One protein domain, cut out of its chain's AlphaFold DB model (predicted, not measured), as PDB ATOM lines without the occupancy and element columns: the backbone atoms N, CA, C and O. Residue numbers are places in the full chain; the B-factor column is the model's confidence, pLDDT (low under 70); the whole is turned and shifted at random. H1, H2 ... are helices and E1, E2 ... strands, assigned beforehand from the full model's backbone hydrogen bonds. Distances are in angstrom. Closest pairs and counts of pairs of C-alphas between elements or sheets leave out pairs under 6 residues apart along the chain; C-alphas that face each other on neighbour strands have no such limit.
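Overview. This is residues 121 to 218 of the 300 residues of an uncharacterized protein of Zygosaccharomyces parabailii (UniProt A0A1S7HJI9). What shape do these atoms make? Four helices form a crossed ring: H1 and H2 make a hairpin, H3 runs away from H2 about perpendicular to it, and H4 closes the ring by packing on H3 and H1. The small strand hairpin E1 and E2 lies at the margin. What is printed? There are 98 residues with named elements in the order H1, H2, H3, E1, E2, H4; the sheet, E1 - E2, is antiparallel and the class is mostly helix. The whole is compact, with a radius of gyration of the C-alphas of 13.2 A and spans of 36 by 34 by 20 A.

Arrangement. How is the sheet paired? E1, residues 189 to 192, and E2, residues 195 to 198, form an antiparallel hairpin, with N 192 and O 195 3.3 A apart, within hydrogen-bond range. Which helices touch? H3, residues 166 to 182, touches H4, residues 207 to 218, about perpendicular at 75 degrees, closest at the C-alphas of Val 178 and Ala 211, 5.2 A. H1, residues 121 to 132, touches H2, residues 138 to 155, at a shallow tilt of 31 degrees, opposite ways, closest at the C-alphas of Glu 122 and Val 149, 5.7 A. Are the helix backbones complete? Every O i to N i+4 pair is within hydrogen-bond range in H1, H2 and H4, and 10 of 13 are in H3.

Along the chain. Where does H1 begin? C-alpha 121 is at (137.083, 129.461, 201.101). How long are the helices? H2 measures 25.9 A and H3 22.5 A from first to last C-alpha. Where does H4 end? C-alpha 218 is at (134.476, 153.798, 212.047).

Size, cuts and confidence. How far does it reach? The two C-alphas farthest apart, those of Leu 136 and Arg 195, are 37.1 A apart. Is it continuous and certain? The printed part has no cut and no long link; pLDDT is under 70 in residues 134 to 137 and 183 to 218.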
ATOM      1  N   GLU A 121     137.049 128.978 202.491       77.06
ATOM      2  CA  GLU A 121     137.083 129.461 201.101       77.06
ATOM      3  C   GLU A 121     136.197 130.703 200.927       77.06
ATOM      4  O   GLU A 121     136.661 131.724 200.441       77.06
ATOM      5  N   GLU A 122     134.971 130.660 201.457       79.75
ATOM      6  CA  GLU A 122     134.029 131.793 201.448       79.75
ATOM      7  C   GLU A 122     134.566 132.995 202.237       79.75
ATOM      8  O   GLU A 122     134.304 134.149 201.907       79.75
ATOM      9  N   PHE A 123     135.303 132.722 203.315       79.88
ATOM     10  CA  PHE A 123     135.938 133.742 204.134       79.88
ATOM     11  C   PHE A 123     137.145 134.370 203.433       79.88
ATOM     12  O   PHE A 123     137.330 135.576 203.529       79.88
ATOM     13  N   GLU A 124     137.959 133.578 202.735       78.62
ATOM     14  CA  GLU A 124     139.093 134.068 201.943       78.62
ATOM     15  C   GLU A 124     138.588 134.951 200.792       78.62
ATOM     16  O   GLU A 124     139.036 136.090 200.675       78.62
ATOM     17  N   THR A 125     137.548 134.523 200.073       83.81
ATOM     18  CA  THR A 125     136.923 135.340 199.023       83.81
ATOM     19  C   THR A 125     136.246 136.587 199.561       83.81
ATOM     20  O   THR A 125     136.422 137.647 198.982       83.81
ATOM     21  N   LEU A 126     135.547 136.539 200.702       86.69
ATOM     22  CA  LEU A 126     135.026 137.762 201.328       86.69
ATOM     23  C   LEU A 126     136.131 138.813 201.526       86.69
ATOM     24  O   LEU A 126     135.891 140.001 201.343       86.69
ATOM     25  N   LEU A 127     137.326 138.386 201.933       81.44
ATOM     26  CA  LEU A 127     138.429 139.295 202.222       81.44
ATOM     27  C   LEU A 127     139.118 139.820 200.963       81.44
ATOM     28  O   LEU A 127     139.508 140.983 200.957       81.44
ATOM     29  N   GLU A 128     139.241 138.998 199.922       82.00
ATOM     30  CA  GLU A 128     139.720 139.427 198.600       82.00
ATOM     31  C   GLU A 128     138.773 140.475 198.005       82.00
ATOM     32  O   GLU A 128     139.184 141.580 197.662       82.00
ATOM     33  N   GLU A 129     137.475 140.182 198.027       85.81
ATOM     34  CA  GLU A 129     136.426 141.044 197.487       85.81
ATOM     35  C   GLU A 129     136.337 142.397 198.194       85.81
ATOM     36  O   GLU A 129     136.177 143.440 197.564       85.81
ATOM     37  N   VAL A 130     136.464 142.399 199.522       83.12
ATOM     38  CA  VAL A 130     136.464 143.629 200.323       83.12
ATOM     39  C   VAL A 130     137.754 144.437 200.127       83.12
ATOM     40  O   VAL A 130     137.723 145.657 200.265       83.12
ATOM     41  N   ALA A 131     138.879 143.792 199.800       76.25
ATOM     42  CA  ALA A 131     140.146 144.476 199.538       76.25
ATOM     43  C   ALA A 131     140.183 145.168 198.163       76.25
ATOM     44  O   ALA A 131     140.902 146.154 198.003       76.25
ATOM     45  N   GLU A 132     139.409 144.671 197.195       75.75
ATOM     46  CA  GLU A 132     139.349 145.190 195.820       75.75
ATOM     47  C   GLU A 132     138.148 146.123 195.571       75.75
ATOM     48  O   GLU A 132     138.115 146.849 194.577       75.75
ATOM     49  N   ALA A 133     137.156 146.138 196.469       75.00
ATOM     50  CA  ALA A 133     135.940 146.928 196.310       75.00
ATOM     51  C   ALA A 133     136.151 148.448 196.460       75.00
ATOM     52  O   ALA A 133     136.816 148.932 197.377       75.00
ATOM     53  N   ASN A 134     135.472 149.216 195.599       67.06
ATOM     54  CA  ASN A 134     135.375 150.672 195.691       67.06
ATOM     55  C   ASN A 134     134.050 151.084 196.367       67.06
ATOM     56  O   ASN A 134     132.979 150.959 195.777       67.06
ATOM     57  N   PHE A 135     134.108 151.591 197.604       69.00
ATOM     58  CA  PHE A 135     132.933 151.924 198.433       69.00
ATOM     59  C   PHE A 135     132.285 153.293 198.120       69.00
ATOM     60  O   PHE A 135     131.765 153.955 199.018       69.00
ATOM     61  N   LEU A 136     132.307 153.753 196.862       58.09
ATOM     62  CA  LEU A 136     131.627 155.001 196.465       58.09
ATOM     63  C   LEU A 136     130.094 154.897 196.601       58.09
ATOM     64  O   LEU A 136     129.454 155.875 196.986       58.09
ATOM     65  N   ASP A 137     129.533 153.708 196.361       64.38
ATOM     66  CA  ASP A 137     128.162 153.319 196.716       64.38
ATOM     67  C   ASP A 137     128.220 152.106 197.654       64.38
ATOM     68  O   ASP A 137     128.342 150.957 197.224       64.38
ATOM     69  N   ASP A 138     128.162 152.378 198.961       70.06
ATOM     70  CA  ASP A 138     128.268 151.356 200.010       70.06
ATOM     71  C   ASP A 138     127.197 150.263 199.831       70.06
ATOM     72  O   ASP A 138     127.474 149.073 199.960       70.06
ATOM     73  N   THR A 139     125.969 150.633 199.455       77.62
ATOM     74  CA  THR A 139     124.864 149.677 199.304       77.62
ATOM     75  C   THR A 139     125.083 148.685 198.168       77.62
ATOM     76  O   THR A 139     124.908 147.477 198.369       77.62
ATOM     77  N   LEU A 140     125.485 149.168 196.992       81.56
ATOM     78  CA  LEU A 140     125.680 148.317 195.821       81.56
ATOM     79  C   LEU A 140     126.973 147.497 195.921       81.56
ATOM     80  O   LEU A 140     126.974 146.311 195.575       81.56
ATOM     81  N   ALA A 141     128.034 148.069 196.503       84.88
ATOM     82  CA  ALA A 141     129.282 147.359 196.779       84.88
ATOM     83  C   ALA A 141     129.044 146.137 197.680       84.88
ATOM     84  O   ALA A 141     129.415 145.016 197.323       84.88
ATOM     85  N   TRP A 142     128.337 146.304 198.805       87.62
ATOM     86  CA  TRP A 142     128.033 145.180 199.696       87.62
ATOM     87  C   TRP A 142     127.109 144.143 199.062       87.62
ATOM     88  O   TRP A 142     127.265 142.947 199.329       87.62
ATOM     89  N   LYS A 143     126.164 144.566 198.214       87.69
ATOM     90  CA  LYS A 143     125.300 143.647 197.464       87.69
ATOM     91  C   LYS A 143     126.123 142.773 196.507       87.69
ATOM     92  O   LYS A 143     125.938 141.554 196.492       87.69
ATOM     93  N   ARG A 144     127.084 143.365 195.790       87.38
ATOM     94  CA  ARG A 144     127.994 142.659 194.871       87.38
ATOM     95  C   ARG A 144     128.918 141.685 195.603       87.38
ATOM     96  O   ARG A 144     128.984 140.516 195.231       87.38
ATOM     97  N   ILE A 145     129.545 142.126 196.694       89.06
ATOM     98  CA  ILE A 145     130.401 141.273 197.537       89.06
ATOM     99  C   ILE A 145     129.601 140.073 198.065       89.06
ATOM    100  O   ILE A 145     130.028 138.925 197.941       89.06
ATOM    101  N   ALA A 146     128.405 140.315 198.614       90.00
ATOM    102  CA  ALA A 146     127.535 139.252 199.113       90.00
ATOM    103  C   ALA A 146     127.171 138.241 198.015       90.00
ATOM    104  O   ALA A 146     127.148 137.036 198.269       90.00
ATOM    105  N   PHE A 147     126.903 138.715 196.798       89.81
ATOM    106  CA  PHE A 147     126.584 137.857 195.665       89.81
ATOM    107  C   PHE A 147     127.770 136.987 195.245       89.81
ATOM    108  O   PHE A 147     127.590 135.782 195.078       89.81
ATOM    109  N   ARG A 148     128.983 137.549 195.153       88.88
ATOM    110  CA  ARG A 148     130.185 136.790 194.765       88.88
ATOM    111  C   ARG A 148     130.538 135.704 195.777       88.88
ATOM    112  O   ARG A 148     130.735 134.554 195.388       88.88
ATOM    113  N   VAL A 149     130.460 136.007 197.074       88.06
ATOM    114  CA  VAL A 149     130.646 134.987 198.124       88.06
ATOM    115  C   VAL A 149     129.548 133.913 198.071       88.06
ATOM    116  O   VAL A 149     129.821 132.722 198.223       88.06
ATOM    117  N   ASN A 150     128.295 134.301 197.811       88.19
ATOM    118  CA  ASN A 150     127.197 133.347 197.641       88.19
ATOM    119  C   ASN A 150     127.395 132.429 196.429       88.19
ATOM    120  O   ASN A 150     127.139 131.229 196.531       88.19
ATOM    121  N   LYS A 151     127.844 132.980 195.297       86.56
ATOM    122  CA  LYS A 151     128.119 132.238 194.064       86.56
ATOM    123  C   LYS A 151     129.210 131.197 194.299       86.56
ATOM    124  O   LYS A 151     128.970 130.018 194.050       86.56
ATOM    125  N   GLN A 152     130.330 131.599 194.898       84.69
ATOM    126  CA  GLN A 152     131.418 130.682 195.240       84.69
ATOM    127  C   GLN A 152     130.950 129.553 196.175       84.69
ATOM    128  O   GLN A 152     131.276 128.385 195.967       84.69
ATOM    129  N   SER A 153     130.137 129.870 197.187       82.75
ATOM    130  CA  SER A 153     129.577 128.858 198.091       82.75
ATOM    131  C   SER A 153     128.750 127.806 197.331       82.75
ATOM    132  O   SER A 153     128.900 126.596 197.535       82.75
ATOM    133  N   MET A 154     127.917 128.249 196.385       81.75
ATOM    134  CA  MET A 154     127.125 127.353 195.538       81.75
ATOM    135  C   MET A 154     128.002 126.513 194.598       81.75
ATOM    136  O   MET A 154     127.738 125.321 194.426       81.75
ATOM    137  N   GLU A 155     129.057 127.098 194.026       82.88
ATOM    138  CA  GLU A 155     130.039 126.403 193.177       82.88
ATOM    139  C   GLU A 155     130.809 125.323 193.952       82.88
ATOM    140  O   GLU A 155     131.029 124.225 193.437       82.88
ATOM    141  N   ASN A 156     131.101 125.568 195.233       78.38
ATOM    142  CA  ASN A 156     131.715 124.588 196.134       78.38
ATOM    143  C   ASN A 156     130.726 123.496 196.601       78.38
ATOM    144  O   ASN A 156     131.083 122.606 197.381       78.38
ATOM    145  N   GLY A 157     129.481 123.521 196.110       76.06
ATOM    146  CA  GLY A 157     128.461 122.503 196.354       76.06
ATOM    147  C   GLY A 157     127.725 122.657 197.685       76.06
ATOM    148  O   GLY A 157     127.034 121.721 198.116       76.06
ATOM    149  N   TYR A 158     127.849 123.807 198.357       73.12
ATOM    150  CA  TYR A 158     127.059 124.092 199.548       73.12
ATOM    151  C   TYR A 158     125.587 124.321 199.177       73.12
ATOM    152  O   TYR A 158     125.240 124.819 198.111       73.12
ATOM    153  N   ARG A 159     124.683 123.890 200.066       70.19
ATOM    154  CA  ARG A 159     123.224 123.918 199.827       70.19
ATOM    155  C   ARG A 159     122.541 125.194 200.315       70.19
ATOM    156  O   ARG A 159     121.317 125.281 200.259       70.19
ATOM    157  N   TYR A 160     123.305 126.128 200.862       72.94
ATOM    158  CA  TYR A 160     122.802 127.388 201.383       72.94
ATOM    159  C   TYR A 160     123.796 128.490 201.057       72.94
ATOM    160  O   TYR A 160     125.000 128.258 201.051       72.94
ATOM    161  N   THR A 161     123.273 129.682 200.797       81.38
ATOM    162  CA  THR A 161     124.091 130.867 200.576       81.38
ATOM    163  C   THR A 161     124.497 131.468 201.925       81.38
ATOM    164  O   THR A 161     123.668 131.502 202.838       81.38
ATOM    165  N   PRO A 162     125.732 131.961 202.090       79.88
ATOM    166  CA  PRO A 162     126.151 132.582 203.338       79.88
ATOM    167  C   PRO A 162     125.420 133.884 203.660       79.88
ATOM    168  O   PRO A 162     125.013 134.088 204.800       79.88
ATOM    169  N   PHE A 163     125.172 134.742 202.674       85.94
ATOM    170  CA  PHE A 163     124.578 136.058 202.893       85.94
ATOM    171  C   PHE A 163     123.150 136.147 202.353       85.94
ATOM    172  O   PHE A 163     122.828 135.651 201.273       85.94
ATOM    173  N   TYR A 164     122.288 136.802 203.133       83.75
ATOM    174  CA  TYR A 164     120.890 137.076 202.773       83.75
ATOM    175  C   TYR A 164     120.770 138.367 201.952       83.75
ATOM    176  O   TYR A 164     119.999 138.427 200.998       83.75
ATOM    177  N   SER A 165     121.552 139.373 202.335       84.25
ATOM    178  CA  SER A 165     121.547 140.728 201.794       84.25
ATOM    179  C   SER A 165     122.955 141.315 201.803       84.25
ATOM    180  O   SER A 165     123.824 140.834 202.544       84.25
ATOM    181  N   GLY A 166     123.159 142.405 201.059       85.75
ATOM    182  CA  GLY A 166     124.385 143.201 201.173       85.75
ATOM    183  C   GLY A 166     124.584 143.720 202.604       85.75
ATOM    184  O   GLY A 166     125.654 143.579 203.192       85.75
ATOM    185  N   SER A 167     123.506 144.192 203.239       84.44
ATOM    186  CA  SER A 167     123.515 144.635 204.642       84.44
ATOM    187  C   SER A 167     123.899 143.526 205.630       84.44
ATOM    188  O   SER A 167     124.602 143.781 206.610       84.44
ATOM    189  N   HIS A 168     123.492 142.278 205.371       83.12
ATOM    190  CA  HIS A 168     123.877 141.126 206.183       83.12
ATOM    191  C   HIS A 168     125.381 140.852 206.061       83.12
ATOM    192  O   HIS A 168     126.037 140.607 207.076       83.12
ATOM    193  N   CYS A 169     125.929 140.961 204.847       85.50
ATOM    194  CA  CYS A 169     127.364 140.851 204.591       85.50
ATOM    195  C   CYS A 169     128.164 141.931 205.325       85.50
ATOM    196  O   CYS A 169     129.064 141.608 206.106       85.50
ATOM    197  N   ARG A 170     127.744 143.194 205.201       85.31
ATOM    198  CA  ARG A 170     128.357 144.328 205.907       85.31
ATOM    199  C   ARG A 170     128.378 144.127 207.422       85.31
ATOM    200  O   ARG A 170     129.419 144.251 208.066       85.31
ATOM    201  N   ASN A 171     127.228 143.779 208.004       79.69
ATOM    202  CA  ASN A 171     127.094 143.586 209.449       79.69
ATOM    203  C   ASN A 171     127.948 142.420 209.960       79.69
ATOM    204  O   ASN A 171     128.522 142.500 211.049       79.69
ATOM    205  N   PHE A 172     128.043 141.339 209.184       80.94
ATOM    206  CA  PHE A 172     128.916 140.216 209.502       80.94
ATOM    207  C   PHE A 172     130.384 140.650 209.518       80.94
ATOM    208  O   PHE A 172     131.078 140.395 210.505       80.94
ATOM    209  N   PHE A 173     130.838 141.344 208.472       81.94
ATOM    210  CA  PHE A 173     132.213 141.824 208.365       81.94
ATOM    211  C   PHE A 173     132.582 142.741 209.545       81.94
ATOM    212  O   PHE A 173     133.558 142.484 210.254       81.94
ATOM    213  N   ALA A 174     131.741 143.729 209.864       79.00
ATOM    214  CA  ALA A 174     131.961 144.622 211.005       79.00
ATOM    215  C   ALA A 174     132.026 143.869 212.353       79.00
ATOM    216  O   ALA A 174     132.897 144.111 213.197       79.00
ATOM    217  N   ARG A 175     131.108 142.920 212.576       76.44
ATOM    218  CA  ARG A 175     130.970 142.228 213.866       76.44
ATOM    219  C   ARG A 175     132.015 141.139 214.093       76.44
ATOM    220  O   ARG A 175     132.518 141.020 215.211       76.44
ATOM    221  N   GLU A 176     132.279 140.311 213.087       74.75
ATOM    222  CA  GLU A 176     133.074 139.083 213.220       74.75
ATOM    223  C   GLU A 176     134.500 139.226 212.666       74.75
ATOM    224  O   GLU A 176     135.356 138.415 213.024       74.75
ATOM    225  N   VAL A 177     134.780 140.259 211.859       77.50
ATOM    226  CA  VAL A 177     136.123 140.540 211.322       77.50
ATOM    227  C   VAL A 177     136.714 141.796 211.960       77.50
ATOM    228  O   VAL A 177     137.712 141.695 212.672       77.50
ATOM    229  N   VAL A 178     136.066 142.958 211.811       78.25
ATOM    230  CA  VAL A 178     136.615 144.250 212.276       78.25
ATOM    231  C   VAL A 178     136.746 144.301 213.802       78.25
ATOM    232  O   VAL A 178     137.831 144.523 214.338       78.25
ATOM    233  N   LYS A 179     135.667 144.035 214.544       75.56
ATOM    234  CA  LYS A 179     135.660 144.154 216.015       75.56
ATOM    235  C   LYS A 179     136.696 143.264 216.734       75.56
ATOM    236  O   LYS A 179     137.335 143.749 217.677       75.56
ATOM    237  N   PRO A 180     136.898 141.981 216.371       71.31
ATOM    238  CA  PRO A 180     137.960 141.159 216.958       71.31
ATOM    239  C   PRO A 180     139.370 141.685 216.686       71.31
ATOM    240  O   PRO A 180     140.212 141.606 217.582       71.31
ATOM    241  N   ILE A 181     139.594 142.248 215.494       73.44
ATOM    242  CA  ILE A 181     140.871 142.844 215.088       73.44
ATOM    243  C   ILE A 181     141.139 144.117 215.914       73.44
ATOM    244  O   ILE A 181     142.131 144.162 216.640       73.44
ATOM    245  N   VAL A 182     140.187 145.063 215.970       72.44
ATOM    246  CA  VAL A 182     140.290 146.308 216.771       72.44
ATOM    247  C   VAL A 182     140.499 146.026 218.263       72.44
ATOM    248  O   VAL A 182     141.321 146.648 218.933       72.44
ATOM    249  N   SER A 183     139.758 145.065 218.818       69.31
ATOM    250  CA  SER A 183     139.820 144.748 220.253       69.31
ATOM    251  C   SER A 183     141.035 143.910 220.658       69.31
ATOM    252  O   SER A 183     141.178 143.590 221.844       69.31
ATOM    253  N   ARG A 184     141.889 143.520 219.699       67.44
ATOM    254  CA  ARG A 184     143.021 142.594 219.888       67.44
ATOM    255  C   ARG A 184     142.621 141.286 220.582       67.44
ATOM    256  O   ARG A 184     143.432 140.628 221.235       67.44
ATOM    257  N   ARG A 185     141.343 140.903 220.474       62.75
ATOM    258  CA  ARG A 185     140.789 139.642 220.983       62.75
ATOM    259  C   ARG A 185     140.541 138.734 219.790       62.75
ATOM    260  O   ARG A 185     139.396 138.481 219.420       62.75
ATOM    261  N   PHE A 186     141.635 138.248 219.211       57.03
ATOM    262  CA  PHE A 186     141.669 137.420 218.008       57.03
ATOM    263  C   PHE A 186     140.989 136.066 218.240       57.03
ATOM    264  O   PHE A 186     141.601 135.059 218.595       57.03
ATOM    265  N   LYS A 187     139.667 136.060 218.088       56.22
ATOM    266  CA  LYS A 187     138.842 134.857 217.992       56.22
ATOM    267  C   LYS A 187     137.893 135.029 216.820       56.22
ATOM    268  O   LYS A 187     136.700 135.248 217.016       56.22
ATOM    269  N   ILE A 188     138.437 134.927 215.612       56.12
ATOM    270  CA  ILE A 188     137.624 134.848 214.401       56.12
ATOM    271  C   ILE A 188     136.992 133.456 214.375       56.12
ATOM    272  O   ILE A 188     137.676 132.432 214.485       56.12
ATOM    273  N   LYS A 189     135.665 133.418 214.298       58.62
ATOM    274  CA  LYS A 189     134.912 132.169 214.197       58.62
ATOM    275  C   LYS A 189     134.826 131.788 212.727       58.62
ATOM    276  O   LYS A 189     134.305 132.560 211.935       58.62
ATOM    277  N   HIS A 190     135.280 130.588 212.382       50.41
ATOM    278  CA  HIS A 190     134.997 129.988 211.080       50.41
ATOM    279  C   HIS A 190     134.623 128.505 211.239       50.41
ATOM    280  O   HIS A 190     134.909 127.866 212.261       50.41
ATOM    281  N   SER A 191     133.916 127.969 210.248       45.94
ATOM    282  CA  SER A 191     133.368 126.619 210.263       45.94
ATOM    283  C   SER A 191     134.314 125.733 209.476       45.94
ATOM    284  O   SER A 191     134.530 125.932 208.285       45.94
ATOM    285  N   ILE A 192     134.898 124.728 210.131       40.94
ATOM    286  CA  ILE A 192     135.631 123.669 209.431       40.94
ATOM    287  C   ILE A 192     134.765 122.420 209.500       40.94
ATOM    288  O   ILE A 192     134.647 121.805 210.565       40.94
ATOM    289  N   ARG A 193     134.192 122.018 208.358       36.41
ATOM    290  CA  ARG A 193     133.389 120.787 208.227       36.41
ATOM    291  C   ARG A 193     132.231 120.710 209.240       36.41
ATOM    292  O   ARG A 193     132.015 119.670 209.859       36.41
ATOM    293  N   GLY A 194     131.534 121.827 209.464       40.09
ATOM    294  CA  GLY A 194     130.364 121.881 210.349       40.09
ATOM    295  C   GLY A 194     130.681 121.813 211.848       40.09
ATOM    296  O   GLY A 194     129.767 121.670 212.655       40.09
ATOM    297  N   ARG A 195     131.957 121.914 212.252       33.56
ATOM    298  CA  ARG A 195     132.339 122.135 213.655       33.56
ATOM    299  C   ARG A 195     132.886 123.543 213.828       33.56
ATOM    300  O   ARG A 195     133.844 123.923 213.152       33.56
ATOM    301  N   LEU A 196     132.320 124.260 214.798       44.75
ATOM    302  CA  LEU A 196     132.850 125.526 215.294       44.75
ATOM    303  C   LEU A 196     134.263 125.284 215.830       44.75
ATOM    304  O   LEU A 196     134.442 124.606 216.845       44.75
ATOM    305  N   ARG A 197     135.272 125.824 215.149       45.88
ATOM    306  CA  ARG A 197     136.637 125.864 215.671       45.88
ATOM    307  C   ARG A 197     137.071 127.313 215.805       45.88
ATOM    308  O   ARG A 197     137.067 128.067 214.843       45.88
ATOM    309  N   TYR A 198     137.475 127.675 217.020       47.09
ATOM    310  CA  TYR A 198     138.277 128.868 217.249       47.09
ATOM    311  C   TYR A 198     139.682 128.549 216.747       47.09
ATOM    312  O   TYR A 198     140.329 127.653 217.291       47.09
ATOM    313  N   HIS A 199     140.134 129.225 215.696       45.97
ATOM    314  CA  HIS A 199     141.549 129.193 215.345       45.97
ATOM    315  C   HIS A 199     142.236 130.384 216.002       45.97
ATOM    316  O   HIS A 199     141.796 131.521 215.847       45.97
ATOM    317  N   TYR A 200     143.294 130.086 216.753       43.28
ATOM    318  CA  TYR A 200     144.265 131.064 217.219       43.28
ATOM    319  C   TYR A 200     145.337 131.166 216.129       43.28
ATOM    320  O   TYR A 200     146.315 130.437 216.202       43.28
ATOM    321  N   GLU A 201     145.063 131.999 215.116       50.66
ATOM    322  CA  GLU A 201     145.955 132.450 214.023       50.66
ATOM    323  C   GLU A 201     146.628 131.353 213.155       50.66
ATOM    324  O   GLU A 201     146.914 130.243 213.582       50.66
ATOM    325  N   VAL A 202     146.813 131.538 211.844       46.75
ATOM    326  CA  VAL A 202     147.232 132.762 211.142       46.75
ATOM    327  C   VAL A 202     146.325 133.036 209.929       46.75
ATOM    328  O   VAL A 202     146.247 132.205 209.027       46.75
ATOM    329  N   TRP A 203     145.643 134.188 209.902       53.00
ATOM    330  CA  TRP A 203     145.162 134.809 208.659       53.00
ATOM    331  C   TRP A 203     146.108 135.978 208.321       53.00
ATOM    332  O   TRP A 203     146.515 136.680 209.245       53.00
ATOM    333  N   ASN A 204     146.553 136.141 207.066       59.06
ATOM    334  CA  ASN A 204     147.503 137.194 206.645       59.06
ATOM    335  C   ASN A 204     147.565 137.302 205.095       59.06
ATOM    336  O   ASN A 204     147.143 136.376 204.413       59.06
ATOM    337  N   ARG A 205     148.035 138.403 204.490       53.53
ATOM    338  CA  ARG A 205     149.066 139.335 204.988       53.53
ATOM    339  C   ARG A 205     148.552 140.770 204.966       53.53
ATOM    340  O   ARG A 205     148.116 141.189 203.921       53.53
ATOM    341  N   ASP A 206     148.539 141.605 205.991       56.12
ATOM    342  CA  ASP A 206     148.706 141.447 207.429       56.12
ATOM    343  C   ASP A 206     147.383 141.888 208.072       56.12
ATOM    344  O   ASP A 206     147.045 143.064 208.146       56.12
ATOM    345  N   LEU A 207     146.582 140.871 208.394       58.91
ATOM    346  CA  LEU A 207     145.142 140.880 208.651       58.91
ATOM    347  C   LEU A 207     144.291 141.957 207.913       58.91
ATOM    348  O   LEU A 207     143.530 142.683 208.542       58.91
ATOM    349  N   ALA A 208     144.321 141.911 206.565       54.53
ATOM    350  CA  ALA A 208     143.410 142.503 205.539       54.53
ATOM    351  C   ALA A 208     143.504 143.997 205.309       54.53
ATOM    352  O   ALA A 208     142.507 144.685 205.354       54.53
ATOM    353  N   GLN A 209     144.653 144.556 204.971       56.38
ATOM    354  CA  GLN A 209     145.588 144.967 205.999       56.38
ATOM    355  C   GLN A 209     144.834 145.836 207.037       56.38
ATOM    356  O   GLN A 209     144.308 146.905 206.732       56.38
ATOM    357  N   GLU A 210     144.727 145.261 208.233       62.31
ATOM    358  CA  GLU A 210     143.943 145.600 209.433       62.31
ATOM    359  C   GLU A 210     142.429 145.878 209.269       62.31
ATOM    360  O   GLU A 210     141.932 146.950 209.601       62.31
ATOM    361  N   ALA A 211     141.698 144.847 208.809       60.16
ATOM    362  CA  ALA A 211     140.241 144.761 208.561       60.16
ATOM    363  C   ALA A 211     139.692 145.836 207.610       60.16
ATOM    364  O   ALA A 211     138.607 146.391 207.795       60.16
ATOM    365  N   VAL A 212     140.531 146.092 206.614       55.66
ATOM    366  CA  VAL A 212     140.627 147.244 205.725       55.66
ATOM    367  C   VAL A 212     140.625 148.530 206.543       55.66
ATOM    368  O   VAL A 212     139.644 149.266 206.639       55.66
ATOM    369  N   SER A 213     141.751 148.677 207.256       55.72
ATOM    370  CA  SER A 213     142.128 149.746 208.185       55.72
ATOM    371  C   SER A 213     140.959 150.230 209.062       55.72
ATOM    372  O   SER A 213     140.622 151.405 209.131       55.72
ATOM    373  N   SER A 214     140.350 149.246 209.731       60.94
ATOM    374  CA  SER A 214     139.249 149.281 210.703       60.94
ATOM    375  C   SER A 214     137.992 149.968 210.203       60.94
ATOM    376  O   SER A 214     137.466 150.904 210.808       60.94
ATOM    377  N   TYR A 215     137.547 149.447 209.055       58.62
ATOM    378  CA  TYR A 215     136.473 149.998 208.236       58.62
ATOM    379  C   TYR A 215     136.780 151.434 207.749       58.62
ATOM    380  O   TYR A 215     135.885 152.200 207.408       58.62
ATOM    381  N   HIS A 216     138.069 151.800 207.748       52.03
ATOM    382  CA  HIS A 216     138.622 153.154 207.653       52.03
ATOM    383  C   HIS A 216     138.029 154.148 208.677       52.03
ATOM    384  O   HIS A 216     137.403 155.154 208.349       52.03
ATOM    385  N   ASP A 217     138.307 153.816 209.946       51.78
ATOM    386  CA  ASP A 217     138.128 154.538 211.218       51.78
ATOM    387  C   ASP A 217     136.699 154.915 211.606       51.78
ATOM    388  O   ASP A 217     136.363 156.060 211.916       51.78
ATOM    389  N   ASP A 218     135.880 153.861 211.623       51.78
ATOM    390  CA  ASP A 218     134.476 153.798 212.047       51.78
ATOM    391  C   ASP A 218     133.612 154.847 211.337       51.78
ATOM    392  O   ASP A 218     132.845 155.605 211.938       51.78
TER     393      ASP A 218